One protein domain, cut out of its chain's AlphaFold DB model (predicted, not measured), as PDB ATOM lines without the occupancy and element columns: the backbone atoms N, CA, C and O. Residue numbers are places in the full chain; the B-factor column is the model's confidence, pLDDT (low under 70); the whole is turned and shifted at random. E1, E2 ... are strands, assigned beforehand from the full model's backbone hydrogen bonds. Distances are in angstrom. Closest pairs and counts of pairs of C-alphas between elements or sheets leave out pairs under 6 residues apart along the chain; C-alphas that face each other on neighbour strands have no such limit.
ATOM      1  N   LYS A  24     -44.198   1.666 -39.676       80.94
ATOM      2  CA  LYS A  24     -42.791   1.731 -40.083       80.94
ATOM      3  C   LYS A  24     -41.973   2.731 -39.281       80.94
ATOM      4  O   LYS A  24     -40.826   3.027 -39.629       80.94
ATOM      5  N   ARG A  25     -42.552   3.306 -38.223       76.44
ATOM      6  CA  ARG A  25     -41.878   4.257 -37.338       76.44
ATOM      7  C   ARG A  25     -41.954   3.807 -35.894       76.44
ATOM      8  O   ARG A  25     -42.973   3.319 -35.431       76.44
ATOM      9  N   LEU A  26     -40.881   4.059 -35.161       77.19
ATOM     10  CA  LEU A  26     -40.792   3.829 -33.730       77.19
ATOM     11  C   LEU A  26     -40.183   5.061 -33.065       77.19
ATOM     12  O   LEU A  26     -39.215   5.633 -33.562       77.19
ATOM     13  N   ILE A  27     -40.736   5.475 -31.926       75.38
ATOM     14  CA  ILE A  27     -40.177   6.572 -31.133       75.38
ATOM     15  C   ILE A  27     -39.510   6.008 -29.884       75.38
ATOM     16  O   ILE A  27     -40.124   5.260 -29.119       75.38
ATOM     17  N   ILE A  28     -38.257   6.402 -29.672       76.56
ATOM     18  CA  ILE A  28     -37.498   6.110 -28.459       76.56
ATOM     19  C   ILE A  28     -37.502   7.362 -27.595       76.56
ATOM     20  O   ILE A  28     -37.092   8.429 -28.051       76.56
ATOM     21  N   VAL A  29     -37.925   7.219 -26.339       74.56
ATOM     22  CA  VAL A  29     -37.875   8.294 -25.341       74.56
ATOM     23  C   VAL A  29     -37.018   7.835 -24.168       74.56
ATOM     24  O   VAL A  29     -37.421   6.951 -23.411       74.56
ATOM     25  N   ALA A  30     -35.851   8.457 -24.000       74.12
ATOM     26  CA  ALA A  30     -34.975   8.229 -22.854       74.12
ATOM     27  C   ALA A  30     -35.114   9.373 -21.848       74.12
ATOM     28  O   ALA A  30     -34.979  10.541 -22.209       74.12
ATOM     29  N   LEU A  31     -35.366   9.038 -20.582       73.06
ATOM     30  CA  LEU A  31     -35.402  10.003 -19.484       73.06
ATOM     31  C   LEU A  31     -34.083   9.997 -18.731       73.06
ATOM     32  O   LEU A  31     -33.586   8.920 -18.406       73.06
ATOM     33  N   LYS A  32     -33.598  11.185 -18.371       69.00
ATOM     34  CA  LYS A  32     -32.393  11.353 -17.562       69.00
ATOM     35  C   LYS A  32     -32.609  12.367 -16.445       69.00
ATOM     36  O   LYS A  32     -33.052  13.489 -16.695       69.00
ATOM     37  N   SER A  33     -32.233  11.988 -15.225       63.38
ATOM     38  CA  SER A  33     -32.109  12.880 -14.068       63.38
ATOM     39  C   SER A  33     -30.761  13.603 -14.118       63.38
ATOM     40  O   SER A  33     -29.809  13.250 -13.426       63.38
ATOM     41  N   SER A  34     -30.621  14.566 -15.025       63.31
ATOM     42  CA  SER A  34     -29.403  15.370 -15.130       63.31
ATOM     43  C   SER A  34     -29.678  16.705 -15.803       63.31
ATOM     44  O   SER A  34     -30.483  16.797 -16.725       63.31
ATOM     45  N   ASN A  35     -28.912  17.722 -15.404       59.22
ATOM     46  CA  ASN A  35     -28.919  19.055 -16.009       59.22
ATOM     47  C   ASN A  35     -28.406  19.043 -17.464       59.22
ATOM     48  O   ASN A  35     -28.508  20.052 -18.159       59.22
ATOM     49  N   LEU A  36     -27.800  17.934 -17.907       63.94
ATOM     50  CA  LEU A  36     -27.311  17.751 -19.268       63.94
ATOM     51  C   LEU A  36     -28.195  16.732 -20.007       63.94
ATOM     52  O   LEU A  36     -28.100  15.535 -19.712       63.94
ATOM     53  N   PRO A  37     -29.031  17.179 -20.965       67.00
ATOM     54  CA  PRO A  37     -29.826  16.274 -21.788       67.00
ATOM     55  C   PRO A  37     -28.920  15.375 -22.638       67.00
ATOM     56  O   PRO A  37     -27.812  15.778 -23.010       67.00
ATOM     57  N   LEU A  38     -29.396  14.168 -22.962       72.62
ATOM     58  CA  LEU A  38     -28.705  13.310 -23.922       72.62
ATOM     59  C   LEU A  38     -28.755  13.971 -25.305       72.62
ATOM     60  O   LEU A  38     -29.732  14.617 -25.693       72.62
ATOM     61  N   LYS A  39     -27.662  13.829 -26.043       80.81
ATOM     62  CA  LYS A  39     -27.519  14.297 -27.420       80.81
ATOM     63  C   LYS A  39     -27.824  13.159 -28.384       80.81
ATOM     64  O   LYS A  39     -27.827  11.995 -28.002       80.81
ATOM     65  N   GLY A  40     -28.012  13.497 -29.660       77.25
ATOM     66  CA  GLY A  40     -28.292  12.505 -30.699       77.25
ATOM     67  C   GLY A  40     -27.292  11.350 -30.727       77.25
ATOM     68  O   GLY A  40     -27.717  10.198 -30.712       77.25
ATOM     69  N   ASP A  41     -26.000  11.670 -30.639       83.75
ATOM     70  CA  ASP A  41     -24.894  10.702 -30.669       83.75
ATOM     71  C   ASP A  41     -24.753   9.868 -29.382       83.75
ATOM     72  O   ASP A  41     -23.855   9.031 -29.285       83.75
ATOM     73  N   ASP A  42     -25.578  10.119 -28.358       83.56
ATOM     74  CA  ASP A  42     -25.571   9.295 -27.150       83.56
ATOM     75  C   ASP A  42     -26.336   7.983 -27.351       83.56
ATOM     76  O   ASP A  42     -26.040   7.043 -26.621       83.56
ATOM     77  N   LEU A  43     -27.246   7.879 -28.333       83.56
ATOM     78  CA  LEU A  43     -27.788   6.594 -28.792       83.56
ATOM     79  C   LEU A  43     -26.785   5.963 -29.761       83.56
ATOM     80  O   LEU A  43     -26.712   6.313 -30.936       83.56
ATOM     81  N   THR A  44     -25.974   5.059 -29.228       84.44
ATOM     82  CA  THR A  44     -24.840   4.441 -29.923       84.44
ATOM     83  C   THR A  44     -25.224   3.216 -30.741       84.44
ATOM     84  O   THR A  44     -24.553   2.908 -31.725       84.44
ATOM     85  N   SER A  45     -26.293   2.519 -30.357       85.88
ATOM     86  CA  SER A  45     -26.823   1.388 -31.111       85.88
ATOM     87  C   SER A  45     -28.336   1.285 -30.928       85.88
ATOM     88  O   SER A  45     -28.879   1.606 -29.867       85.88
ATOM     89  N   PHE A  46     -29.011   0.826 -31.976       85.62
ATOM     90  CA  PHE A  46     -30.392   0.380 -31.921       85.62
ATOM     91  C   PHE A  46     -30.538  -0.855 -32.805       85.62
ATOM     92  O   PHE A  46     -29.948  -0.948 -33.880       85.62
ATOM     93  N   THR A  47     -31.310  -1.828 -32.346       85.62
ATOM     94  CA  THR A  47     -31.634  -3.030 -33.108       85.62
ATOM     95  C   THR A  47     -33.037  -3.463 -32.745       85.62
ATOM     96  O   THR A  47     -33.375  -3.561 -31.566       85.62
ATOM     97  N   PHE A  48     -33.839  -3.772 -33.756       83.44
ATOM     98  CA  PHE A  48     -35.180  -4.297 -33.563       83.44
ATOM     99  C   PHE A  48     -35.330  -5.622 -34.293       83.44
ATOM    100  O   PHE A  48     -35.015  -5.716 -35.473       83.44
ATOM    101  N   GLN A  49     -35.818  -6.641 -33.596       81.94
ATOM    102  CA  GLN A  49     -36.132  -7.947 -34.161       81.94
ATOM    103  C   GLN A  49     -37.606  -8.227 -33.927       81.94
ATOM    104  O   GLN A  49     -38.050  -8.267 -32.777       81.94
ATOM    105  N   ARG A  50     -38.365  -8.469 -34.994       76.94
ATOM    106  CA  ARG A  50     -39.737  -8.957 -34.842       76.94
ATOM    107  C   ARG A  50     -39.729 -10.316 -34.161       76.94
ATOM    108  O   ARG A  50     -38.776 -11.087 -34.302       76.94
ATOM    109  N   THR A  51     -40.778 -10.600 -33.401       73.75
ATOM    110  CA  THR A  51     -40.971 -11.928 -32.832       73.75
ATOM    111  C   THR A  51     -42.136 -12.622 -33.506       73.75
ATOM    112  O   THR A  51     -43.235 -12.082 -33.580       73.75
ATOM    113  N   GLU A  52     -41.896 -13.842 -33.969       70.94
ATOM    114  CA  GLU A  52     -42.939 -14.725 -34.477       70.94
ATOM    115  C   GLU A  52     -43.312 -15.701 -33.359       70.94
ATOM    116  O   GLU A  52     -42.440 -16.314 -32.727       70.94
ATOM    117  N   ARG A  53     -44.614 -15.863 -33.097       64.62
ATOM    118  CA  ARG A  53     -45.100 -16.903 -32.189       64.62
ATOM    119  C   ARG A  53     -45.638 -18.077 -32.991       64.62
ATOM    120  O   ARG A  53     -46.764 -18.044 -33.476       64.62
ATOM    121  N   LYS A  54     -44.861 -19.155 -33.064       65.12
ATOM    122  CA  LYS A  54     -45.224 -20.365 -33.806       65.12
ATOM    123  C   LYS A  54     -45.253 -21.573 -32.885       65.12
ATOM    124  O   LYS A  54     -44.295 -21.849 -32.169       65.12
ATOM    125  N   ASN A  55     -46.367 -22.308 -32.891       67.81
ATOM    126  CA  ASN A  55     -46.554 -23.523 -32.083       67.81
ATOM    127  C   ASN A  55     -46.249 -23.329 -30.581       67.81
ATOM    128  O   ASN A  55     -45.723 -24.225 -29.928       67.81
ATOM    129  N   GLY A  56     -46.550 -22.147 -30.033       68.06
ATOM    130  CA  GLY A  56     -46.311 -21.817 -28.625       68.06
ATOM    131  C   GLY A  56     -44.898 -21.321 -28.295       68.06
ATOM    132  O   GLY A  56     -44.701 -20.830 -27.185       68.06
ATOM    133  N   PHE A  57     -43.960 -21.364 -29.244       63.75
ATOM    134  CA  PHE A  57     -42.614 -20.808 -29.101       63.75
ATOM    135  C   PHE A  57     -42.542 -19.401 -29.689       63.75
ATOM    136  O   PHE A  57     -43.117 -19.142 -30.744       63.75
ATOM    137  N   THR A  58     -41.823 -18.509 -29.010       68.31
ATOM    138  CA  THR A  58     -41.500 -17.171 -29.515       68.31
ATOM    139  C   THR A  58     -40.086 -17.198 -30.080       68.31
ATOM    140  O   THR A  58     -39.132 -17.448 -29.343       68.31
ATOM    141  N   THR A  59     -39.949 -16.952 -31.378       71.00
ATOM    142  CA  THR A  59     -38.661 -16.852 -32.075       71.00
ATOM    143  C   THR A  59     -38.428 -15.423 -32.538       71.00
ATOM    144  O   THR A  59     -39.374 -14.739 -32.908       71.00
ATOM    145  N   CYS A  60     -37.177 -14.961 -32.509       75.31
ATOM    146  CA  CYS A  60     -36.805 -13.659 -33.065       75.31
ATOM    147  C   CYS A  60     -36.424 -13.824 -34.538       75.31
ATOM    148  O   CYS A  60     -35.626 -14.703 -34.870       75.31
ATOM    149  N   GLU A  61     -36.969 -12.970 -35.394       81.31
ATOM    150  CA  GLU A  61     -36.544 -12.838 -36.783       81.31
ATOM    151  C   GLU A  61     -35.177 -12.143 -36.881       81.31
ATOM    152  O   GLU A  61     -34.591 -11.682 -35.890       81.31
ATOM    153  N   SER A  62     -34.659 -12.058 -38.106       86.56
ATOM    154  CA  SER A  62     -33.527 -11.187 -38.413       86.56
ATOM    155  C   SER A  62     -33.826  -9.745 -37.979       86.56
ATOM    156  O   SER A  62     -34.974  -9.306 -38.079       86.56
ATOM    157  N   PRO A  63     -32.816  -8.998 -37.502       87.75
ATOM    158  CA  PRO A  63     -32.977  -7.577 -37.245       87.75
ATOM    159  C   PRO A  63     -33.497  -6.825 -38.467       87.75
ATOM    160  O   PRO A  63     -33.033  -7.073 -39.581       87.75
ATOM    161  N   LEU A  64     -34.429  -5.903 -38.237       87.69
ATOM    162  CA  LEU A  64     -34.852  -4.950 -39.251       87.69
ATOM    163  C   LEU A  64     -33.699  -4.000 -39.566       87.69
ATOM    164  O   LEU A  64     -32.973  -3.574 -38.660       87.69
ATOM    165  N   ASP A  65     -33.567  -3.645 -40.840       90.81
ATOM    166  CA  ASP A  65     -32.747  -2.502 -41.216       90.81
ATOM    167  C   ASP A  65     -33.468  -1.221 -40.786       90.81
ATOM    168  O   ASP A  65     -34.683  -1.079 -40.983       90.81
ATOM    169  N   THR A  66     -32.742  -0.323 -40.118       88.62
ATOM    170  CA  THR A  66     -33.344   0.849 -39.476       88.62
ATOM    171  C   THR A  66     -32.498   2.101 -39.632       88.62
ATOM    172  O   THR A  66     -31.281   2.067 -39.466       88.62
ATOM    173  N   ASP A  67     -33.170   3.223 -39.879       90.69
ATOM    174  CA  ASP A  67     -32.584   4.561 -39.824       90.69
ATOM    175  C   ASP A  67     -32.992   5.242 -38.516       90.69
ATOM    176  O   ASP A  67     -34.172   5.269 -38.161       90.69
ATOM    177  N   VAL A  68     -32.020   5.793 -37.793       88.06
ATOM    178  CA  VAL A  68     -32.213   6.398 -36.473       88.06
ATOM    179  C   VAL A  68     -31.856   7.871 -36.543       88.06
ATOM    180  O   VAL A  68     -30.724   8.254 -36.834       88.06
ATOM    181  N   ARG A  69     -32.810   8.724 -36.177       85.00
ATOM    182  CA  ARG A  69     -32.644  10.172 -36.179       85.00
ATOM    183  C   ARG A  69     -32.997  10.770 -34.828       85.00
ATOM    184  O   ARG A  69     -34.103  10.601 -34.326       85.00
ATOM    185  N   PHE A  70     -32.102  11.588 -34.283       83.44
ATOM    186  CA  PHE A  70     -32.425  12.423 -33.126       83.44
ATOM    187  C   PHE A  70     -33.402  13.538 -33.510       83.44
ATOM    188  O   PHE A  70     -33.159  14.286 -34.464       83.44
ATOM    189  N   ILE A  71     -34.499  13.661 -32.762       79.38
ATOM    190  CA  ILE A  71     -35.537  14.670 -33.024       79.38
ATOM    191  C   ILE A  71     -35.611  15.757 -31.950       79.38
ATOM    192  O   ILE A  71     -36.181  16.816 -32.207       79.38
ATOM    193  N   GLY A  72     -34.973  15.557 -30.795       78.12
ATOM    194  CA  GLY A  72     -34.729  16.634 -29.839       78.12
ATOM    195  C   GLY A  72     -34.726  16.202 -28.381       78.12
ATOM    196  O   GLY A  72     -34.922  15.034 -28.047       78.12
ATOM    197  N   ALA A  73     -34.523  17.194 -27.517       77.00
ATOM    198  CA  ALA A  73     -34.689  17.069 -26.078       77.00
ATOM    199  C   ALA A  73     -35.863  17.934 -25.596       77.00
ATOM    200  O   ALA A  73     -36.139  19.006 -26.152       77.00
ATOM    201  N   ARG A  74     -36.557  17.461 -24.563       71.69
ATOM    202  CA  ARG A  74     -37.699  18.117 -23.919       71.69
ATOM    203  C   ARG A  74     -37.539  18.082 -22.403       71.69
ATOM    204  O   ARG A  74     -36.843  17.221 -21.860       71.69
ATOM    205  N   ASP A  75     -38.165  19.039 -21.736       69.62
ATOM    206  CA  ASP A  75     -38.358  18.984 -20.290       69.62
ATOM    207  C   ASP A  75     -39.434  17.932 -19.994       69.62
ATOM    208  O   ASP A  75     -40.488  17.933 -20.630       69.62
ATOM    209  N   ALA A  76     -39.138  16.998 -19.094       64.38
ATOM    210  CA  ALA A  76     -40.055  15.935 -18.697       64.38
ATOM    211  C   ALA A  76     -40.676  16.181 -17.310       64.38
ATOM    212  O   ALA A  76     -41.396  15.316 -16.810       64.38
ATOM    213  N   GLY A  77     -40.416  17.344 -16.702       65.00
ATOM    214  CA  GLY A  77     -40.839  17.669 -15.344       65.00
ATOM    215  C   GLY A  77     -39.981  16.981 -14.280       65.00
ATOM    216  O   GLY A  77     -39.125  16.154 -14.581       65.00
ATOM    217  N   ASP A  78     -40.185  17.351 -13.014       70.19
ATOM    218  CA  ASP A  78     -39.519  16.742 -11.849       70.19
ATOM    219  C   ASP A  78     -37.973  16.712 -11.933       70.19
ATOM    220  O   ASP A  78     -37.318  15.814 -11.407       70.19
ATOM    221  N   GLY A  79     -37.374  17.708 -12.600       64.94
ATOM    222  CA  GLY A  79     -35.922  17.787 -12.807       64.94
ATOM    223  C   GLY A  79     -35.378  16.769 -13.818       64.94
ATOM    224  O   GLY A  79     -34.177  16.493 -13.829       64.94
ATOM    225  N   LEU A  80     -36.248  16.197 -14.651       65.06
ATOM    226  CA  LEU A  80     -35.907  15.228 -15.682       65.06
ATOM    227  C   LEU A  80     -35.917  15.878 -17.066       65.06
ATOM    228  O   LEU A  80     -36.764  16.710 -17.383       65.06
ATOM    229  N   SER A  81     -35.021  15.417 -17.936       70.88
ATOM    230  CA  SER A  81     -35.092  15.709 -19.367       70.88
ATOM    231  C   SER A  81     -35.366  14.436 -20.162       70.88
ATOM    232  O   SER A  81     -34.823  13.371 -19.861       70.88
ATOM    233  N   ALA A  82     -36.211  14.555 -21.186       74.31
ATOM    234  CA  ALA A  82     -36.467  13.525 -22.178       74.31
ATOM    235  C   ALA A  82     -35.638  13.786 -23.435       74.31
ATOM    236  O   ALA A  82     -35.647  14.889 -23.973       74.31
ATOM    237  N   SER A  83     -34.952  12.766 -23.933       77.62
ATOM    238  CA  SER A  83     -34.269  12.773 -25.227       77.62
ATOM    239  C   SER A  83     -34.983  11.815 -26.164       77.62
ATOM    240  O   SER A  83     -35.358  10.715 -25.752       77.62
ATOM    241  N   ILE A  84     -35.239  12.268 -27.390       77.62
ATOM    242  CA  ILE A  84     -36.176  11.613 -28.296       77.62
ATOM    243  C   ILE A  84     -35.500  11.308 -29.631       77.62
ATOM    244  O   ILE A  84     -34.926  12.197 -30.273       77.62
ATOM    245  N   TRP A  85     -35.624  10.057 -30.065       81.19
ATOM    246  CA  TRP A  85     -35.198   9.589 -31.381       81.19
ATOM    247  C   TRP A  85     -36.384   9.009 -32.149       81.19
ATOM    248  O   TRP A  85     -37.248   8.345 -31.580       81.19
ATOM    249  N   GLU A  86     -36.405   9.271 -33.451       82.25
ATOM    250  CA  GLU A  86     -37.279   8.633 -34.427       82.25
ATOM    251  C   GLU A  86     -36.479   7.531 -35.115       82.25
ATOM    252  O   GLU A  86     -35.404   7.788 -35.653       82.25
ATOM    253  N   VAL A  87     -37.007   6.314 -35.092       83.50
ATOM    254  CA  VAL A  87     -36.482   5.179 -35.838       83.50
ATOM    255  C   VAL A  87     -37.450   4.856 -36.963       83.50
ATOM    256  O   VAL A  87     -38.661   4.809 -36.746       83.50
ATOM    257  N   LYS A  88     -36.924   4.636 -38.162       86.25
ATOM    258  CA  LYS A  88     -37.685   4.199 -39.331       86.25
ATOM    259  C   LYS A  88     -37.178   2.865 -39.828       86.25
ATOM    260  O   LYS A  88     -35.993   2.579 -39.695       86.25
ATOM    261  N   SER A  89     -38.065   2.092 -40.430       87.12
ATOM    262  CA  SER A  89     -37.715   0.901 -41.193       87.12
ATOM    263  C   SER A  89     -38.513   0.876 -42.494       87.12
ATOM    264  O   SER A  89     -39.540   1.543 -42.612       87.12
ATOM    265  N   ASP A  90     -38.038   0.126 -43.484       88.44
ATOM    266  CA  ASP A  90     -38.823  -0.160 -44.687       88.44
ATOM    267  C   ASP A  90     -39.932  -1.189 -44.407       88.44
ATOM    268  O   ASP A  90     -40.952  -1.202 -45.106       88.44
ATOM    269  N   ASP A  91     -39.757  -1.994 -43.357       87.38
ATOM    270  CA  ASP A  91     -40.706  -2.986 -42.862       87.38
ATOM    271  C   ASP A  91     -41.454  -2.486 -41.617       87.38
ATOM    272  O   ASP A  91     -40.986  -1.622 -40.874       87.38
ATOM    273  N   ASP A  92     -42.630  -3.056 -41.364       81.88
ATOM    274  CA  ASP A  92     -43.433  -2.711 -40.194       81.88
ATOM    275  C   ASP A  92     -42.775  -3.249 -38.906       81.88
ATOM    276  O   ASP A  92     -42.423  -4.429 -38.818       81.88
ATOM    277  N   PHE A  93     -42.637  -2.391 -37.889       74.62
ATOM    278  CA  PHE A  93     -42.159  -2.761 -36.550       74.62
ATOM    279  C   PHE A  93     -43.173  -3.635 -35.807       74.62
ATOM    280  O   PHE A  93     -42.794  -4.570 -35.101       74.62
ATOM    281  N   PHE A  94     -44.459  -3.320 -35.961       68.56
ATOM    282  CA  PHE A  94     -45.571  -4.037 -35.347       68.56
ATOM    283  C   PHE A  94     -46.501  -4.522 -36.456       68.56
ATOM    284  O   PHE A  94     -47.075  -3.702 -37.171       68.56
ATOM    285  N   ASP A  95     -46.650  -5.839 -36.596       61.97
ATOM    286  CA  ASP A  95     -47.763  -6.406 -37.357       61.97
ATOM    287  C   ASP A  95     -49.011  -6.520 -36.457       61.97
ATOM    288  O   ASP A  95     -48.991  -6.136 -35.282       61.97
ATOM    289  N   SER A  96     -50.133  -6.987 -37.009       51.81
ATOM    290  CA  SER A  96     -51.424  -7.024 -36.310       51.81
ATOM    291  C   SER A  96     -51.420  -7.814 -34.993       51.81
ATOM    292  O   SER A  96     -52.299  -7.565 -34.169       51.81
ATOM    293  N   ASP A  97     -50.444  -8.702 -34.758       51.50
ATOM    294  CA  ASP A  97     -50.442  -9.638 -33.622       51.50
ATOM    295  C   ASP A  97     -49.074  -9.788 -32.905       51.50
ATOM    296  O   ASP A  97     -48.977 -10.480 -31.885       51.50
ATOM    297  N   GLY A  98     -48.012  -9.159 -33.413       54.66
ATOM    298  CA  GLY A  98     -46.623  -9.399 -33.027       54.66
ATOM    299  C   GLY A  98     -45.997  -8.328 -32.131       54.66
ATOM    300  O   GLY A  98     -46.184  -7.123 -32.302       54.66
ATOM    301  N   PHE A  99     -45.179  -8.783 -31.179       62.34
ATOM    302  CA  PHE A  99     -44.224  -7.946 -30.445       62.34
ATOM    303  C   PHE A  99     -42.831  -8.052 -31.078       62.34
ATOM    304  O   PHE A  99     -42.554  -8.984 -31.833       62.34
ATOM    305  N   GLY A 100     -41.922  -7.144 -30.728       69.19
ATOM    306  CA  GLY A 100     -40.516  -7.217 -31.126       69.19
ATOM    307  C   GLY A 100     -39.563  -7.113 -29.941       69.19
ATOM    308  O   GLY A 100     -39.874  -6.501 -28.915       69.19
ATOM    309  N   ARG A 101     -38.373  -7.694 -30.088       73.31
ATOM    310  CA  ARG A 101     -37.235  -7.463 -29.199       73.31
ATOM    311  C   ARG A 101     -36.496  -6.219 -29.679       73.31
ATOM    312  O   ARG A 101     -36.025  -6.185 -30.812       73.31
ATOM    313  N   ALA A 102     -36.355  -5.235 -28.800       76.19
ATOM    314  CA  ALA A 102     -35.493  -4.084 -29.015       76.19
ATOM    315  C   ALA A 102     -34.241  -4.187 -28.137       76.19
ATOM    316  O   ALA A 102     -34.313  -4.478 -26.936       76.19
ATOM    317  N   LEU A 103     -33.097  -3.923 -28.754       72.25
ATOM    318  CA  LEU A 103     -31.818  -3.694 -28.098       72.25
ATOM    319  C   LEU A 103     -31.425  -2.249 -28.378       72.25
ATOM    320  O   LEU A 103     -31.489  -1.805 -29.524       72.25
ATOM    321  N   LEU A 104     -31.053  -1.509 -27.342       77.19
ATOM    322  CA  LEU A 104     -30.549  -0.151 -27.499       77.19
ATOM    323  C   LEU A 104     -29.393   0.102 -26.537       77.19
ATOM    324  O   LEU A 104     -29.461  -0.244 -25.353       77.19
ATOM    325  N   ASP A 105     -28.351   0.735 -27.065       75.75
ATOM    326  CA  ASP A 105     -27.200   1.194 -26.301       75.75
ATOM    327  C   ASP A 105     -27.175   2.709 -26.281       75.75
ATOM    328  O   ASP A 105     -26.947   3.362 -27.303       75.75
ATOM    329  N   ILE A 106     -27.333   3.270 -25.091       76.94
ATOM    330  CA  ILE A 106     -27.026   4.666 -24.823       76.94
ATOM    331  C   ILE A 106     -25.655   4.695 -24.144       76.94
ATOM    332  O   ILE A 106     -25.345   3.803 -23.362       76.94
ATOM    333  N   ARG A 107     -24.817   5.706 -24.406       72.25
ATOM    334  CA  ARG A 107     -23.417   5.814 -23.929       72.25
ATOM    335  C   ARG A 107     -23.191   5.488 -22.433       72.25
ATOM    336  O   ARG A 107     -22.058   5.235 -22.033       72.25
ATOM    337  N   GLN A 108     -24.235   5.508 -21.603       66.06
ATOM    338  CA  GLN A 108     -24.194   5.218 -20.166       66.06
ATOM    339  C   GLN A 108     -25.166   4.105 -19.712       66.06
ATOM    340  O   GLN A 108     -25.152   3.742 -18.537       66.06
ATOM    341  N   ALA A 109     -25.951   3.514 -20.622       60.53
ATOM    342  CA  ALA A 109     -26.951   2.496 -20.310       60.53
ATOM    343  C   ALA A 109     -27.154   1.493 -21.458       60.53
ATOM    344  O   ALA A 109     -27.401   1.879 -22.598       60.53
ATOM    345  N   HIS A 110     -27.147   0.202 -21.121       51.75
ATOM    346  CA  HIS A 110     -27.565  -0.874 -22.020       51.75
ATOM    347  C   HIS A 110     -28.985  -1.322 -21.676       51.75
ATOM    348  O   HIS A 110     -29.303  -1.587 -20.511       51.75
ATOM    349  N   ILE A 111     -29.843  -1.424 -22.687       59.38
ATOM    350  CA  ILE A 111     -31.255  -1.750 -22.523       59.38
ATOM    351  C   ILE A 111     -31.648  -2.859 -23.509       59.38
ATOM    352  O   ILE A 111     -31.652  -2.674 -24.721       59.38
ATOM    353  N   GLU A 112     -32.071  -3.998 -22.957       54.28
ATOM    354  CA  GLU A 112     -32.601  -5.136 -23.715       54.28
ATOM    355  C   GLU A 112     -34.009  -5.522 -23.255       54.28
ATOM    356  O   GLU A 112     -34.212  -5.794 -22.065       54.28
ATOM    357  N   GLY A 113     -34.977  -5.630 -24.174       57.41
ATOM    358  CA  GLY A 113     -36.192  -6.428 -23.952       57.41
ATOM    359  C   GLY A 113     -37.302  -6.206 -24.975       57.41
ATOM    360  O   GLY A 113     -37.056  -5.703 -26.065       57.41
ATOM    361  N   MET A 114     -38.524  -6.615 -24.627       52.06
ATOM    362  CA  MET A 114     -39.680  -6.446 -25.510       52.06
ATOM    363  C   MET A 114     -40.054  -4.970 -25.580       52.06
ATOM    364  O   MET A 114     -40.257  -4.325 -24.547       52.06
ATOM    365  N   ALA A 115     -40.086  -4.434 -26.794       49.06
ATOM    366  CA  ALA A 115     -40.550  -3.082 -27.031       49.06
ATOM    367  C   ALA A 115     -42.057  -3.014 -26.767       49.06
ATOM    368  O   ALA A 115     -42.821  -3.801 -27.327       49.06
ATOM    369  N   ASP A 116     -42.480  -2.058 -25.943       50.47
ATOM    370  CA  ASP A 116     -43.833  -1.524 -26.071       50.47
ATOM    371  C   ASP A 116     -43.900  -0.685 -27.366       50.47
ATOM    372  O   ASP A 116     -42.862  -0.335 -27.939       50.47
ATOM    373  N   ARG A 117     -45.105  -0.337 -27.831       46.34
ATOM    374  CA  ARG A 117     -45.351   0.441 -29.066       46.34
ATOM    375  C   ARG A 117     -44.577   1.760 -29.130       46.34
ATOM    376  O   ARG A 117     -44.314   2.294 -30.202       46.34
ATOM    377  N   TYR A 118     -44.159   2.241 -27.966       49.09
ATOM    378  CA  TYR A 118     -43.176   3.292 -27.776       49.09
ATOM    379  C   TYR A 118     -42.036   2.668 -26.979       49.09
ATOM    380  O   TYR A 118     -42.273   2.194 -25.864       49.09
ATOM    381  N   VAL A 119     -40.800   2.646 -27.485       48.25
ATOM    382  CA  VAL A 119     -39.708   2.110 -26.662       48.25
ATOM    383  C   VAL A 119     -39.392   3.126 -25.575       48.25
ATOM    384  O   VAL A 119     -38.683   4.117 -25.762       48.25
ATOM    385  N   LYS A 120     -39.990   2.849 -24.418       48.75
ATOM    386  CA  LYS A 120     -39.903   3.606 -23.184       48.75
ATOM    387  C   LYS A 120     -39.096   2.787 -22.190       48.75
ATOM    388  O   LYS A 120     -39.574   1.781 -21.668       48.75
ATOM    389  N   ARG A 121     -37.878   3.234 -21.890       38.88
ATOM    390  CA  ARG A 121     -37.151   2.798 -20.694       38.88
ATOM    391  C   ARG A 121     -36.593   4.003 -19.956       38.88
ATOM    392  O   ARG A 121     -35.991   4.869 -20.585       38.88
ATOM    393  N   PRO A 122     -36.785   4.075 -18.630       37.97
ATOM    394  CA  PRO A 122     -36.088   5.066 -17.836       37.97
ATOM    395  C   PRO A 122     -34.606   4.688 -17.772       37.97
ATOM    396  O   PRO A 122     -34.288   3.537 -17.465       37.97
ATOM    397  N   GLU A 123     -33.698   5.644 -17.955       41.06
ATOM    398  CA  GLU A 123     -32.388   5.520 -17.322       41.06
ATOM    399  C   GLU A 123     -32.591   5.892 -15.844       41.06
ATOM    400  O   GLU A 123     -32.416   7.034 -15.430       41.06
ATOM    401  N   ARG A 124     -33.055   4.929 -15.031       39.56
ATOM    402  CA  ARG A 124     -32.989   5.068 -13.572       39.56
ATOM    403  C   ARG A 124     -31.614   4.590 -13.126       39.56
ATOM    404  O   ARG A 124     -31.455   3.439 -12.732       39.56
TER     405      ARG A 124
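AT A GLANCE: This is residues 24 to 124 of the 149 residues of an uncharacterized protein of Brevibacterium linens (UniProt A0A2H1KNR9). Two four-stranded sheets lie partly face to face as a sandwich, their strands crossed at 64 degrees; the sheet E3 E2 E6 E7 is curled like part of a barrel. The hairpin of E2 and E3 makes one end of the long axis, and the link from E1 to E2 lies toward the other. The 101 printed residues hold no named helix and eight strands, E1 to E8 in that order along the chain, and the class is all strand. One sheet runs E4, E5, E1, E8 and is mixed; the other runs E3, E2, E6, E7 and is antiparallel. The whole is compact, with a radius of gyration of the C-alphas of 14.3 A, but elongated, spanning 48 by 25 by 22 A.

IN THESE COORDINATES: Find C-alpha 25 at (-41.878, 4.257, -37.338); from there E1 runs through residues 25 to 32, 23.1 A long. Next come E2, residues 43 to 54, 32.5 A, and E3, residues 57 to 63. At C-alpha 66, (-33.344, 0.849, -39.476), E4 begins; it covers residues 66 to 77, 30.4 A, and bends by 56 degrees at residue 72. E5 is residues 80 to 89, 29.3 A, E6 is residues 100 to 106 and E7 is residues 109 to 114. E8, residues 119 to 122, ends at C-alpha 122, (-36.088, 5.066, -17.836).

HOW THE PARTS SIT: Begin in the twisted sheet with E1, antiparallel to E5 at 159 degrees; look for N 28 and O 85, 2.9 A apart. On the other side of E1, E8 is parallel to it at 4 degrees, with N 29 and O 119 at 3.2 A. E4 and E5 form a hairpin, with N 69 and O 86 at 2.8 A. In the other sheet, E2 and E3 form a hairpin, with N 52 and O 59 at 2.9 A. E2 and E6 are antiparallel at 167 degrees, with N 47 and O 103 at 2.8 A. E6 and E7 form a hairpin, with N 104 and O 111 at 2.9 A. Between the sheets, the closest C-alphas of E2 and E4 are those of Thr 47 and Thr 66, 7.6 A apart; E2 and E5 are near each other, with 7 pairs of C-alphas within 10 A.

THE WHOLE: The two C-alphas farthest apart are those of Asn 35 and Asn 55, 48.8 A. The printed part has no cut and no long link. The mean pLDDT of the printed part is 71.0; look for low values at residues 94 to 100 and 108 to 124, among others.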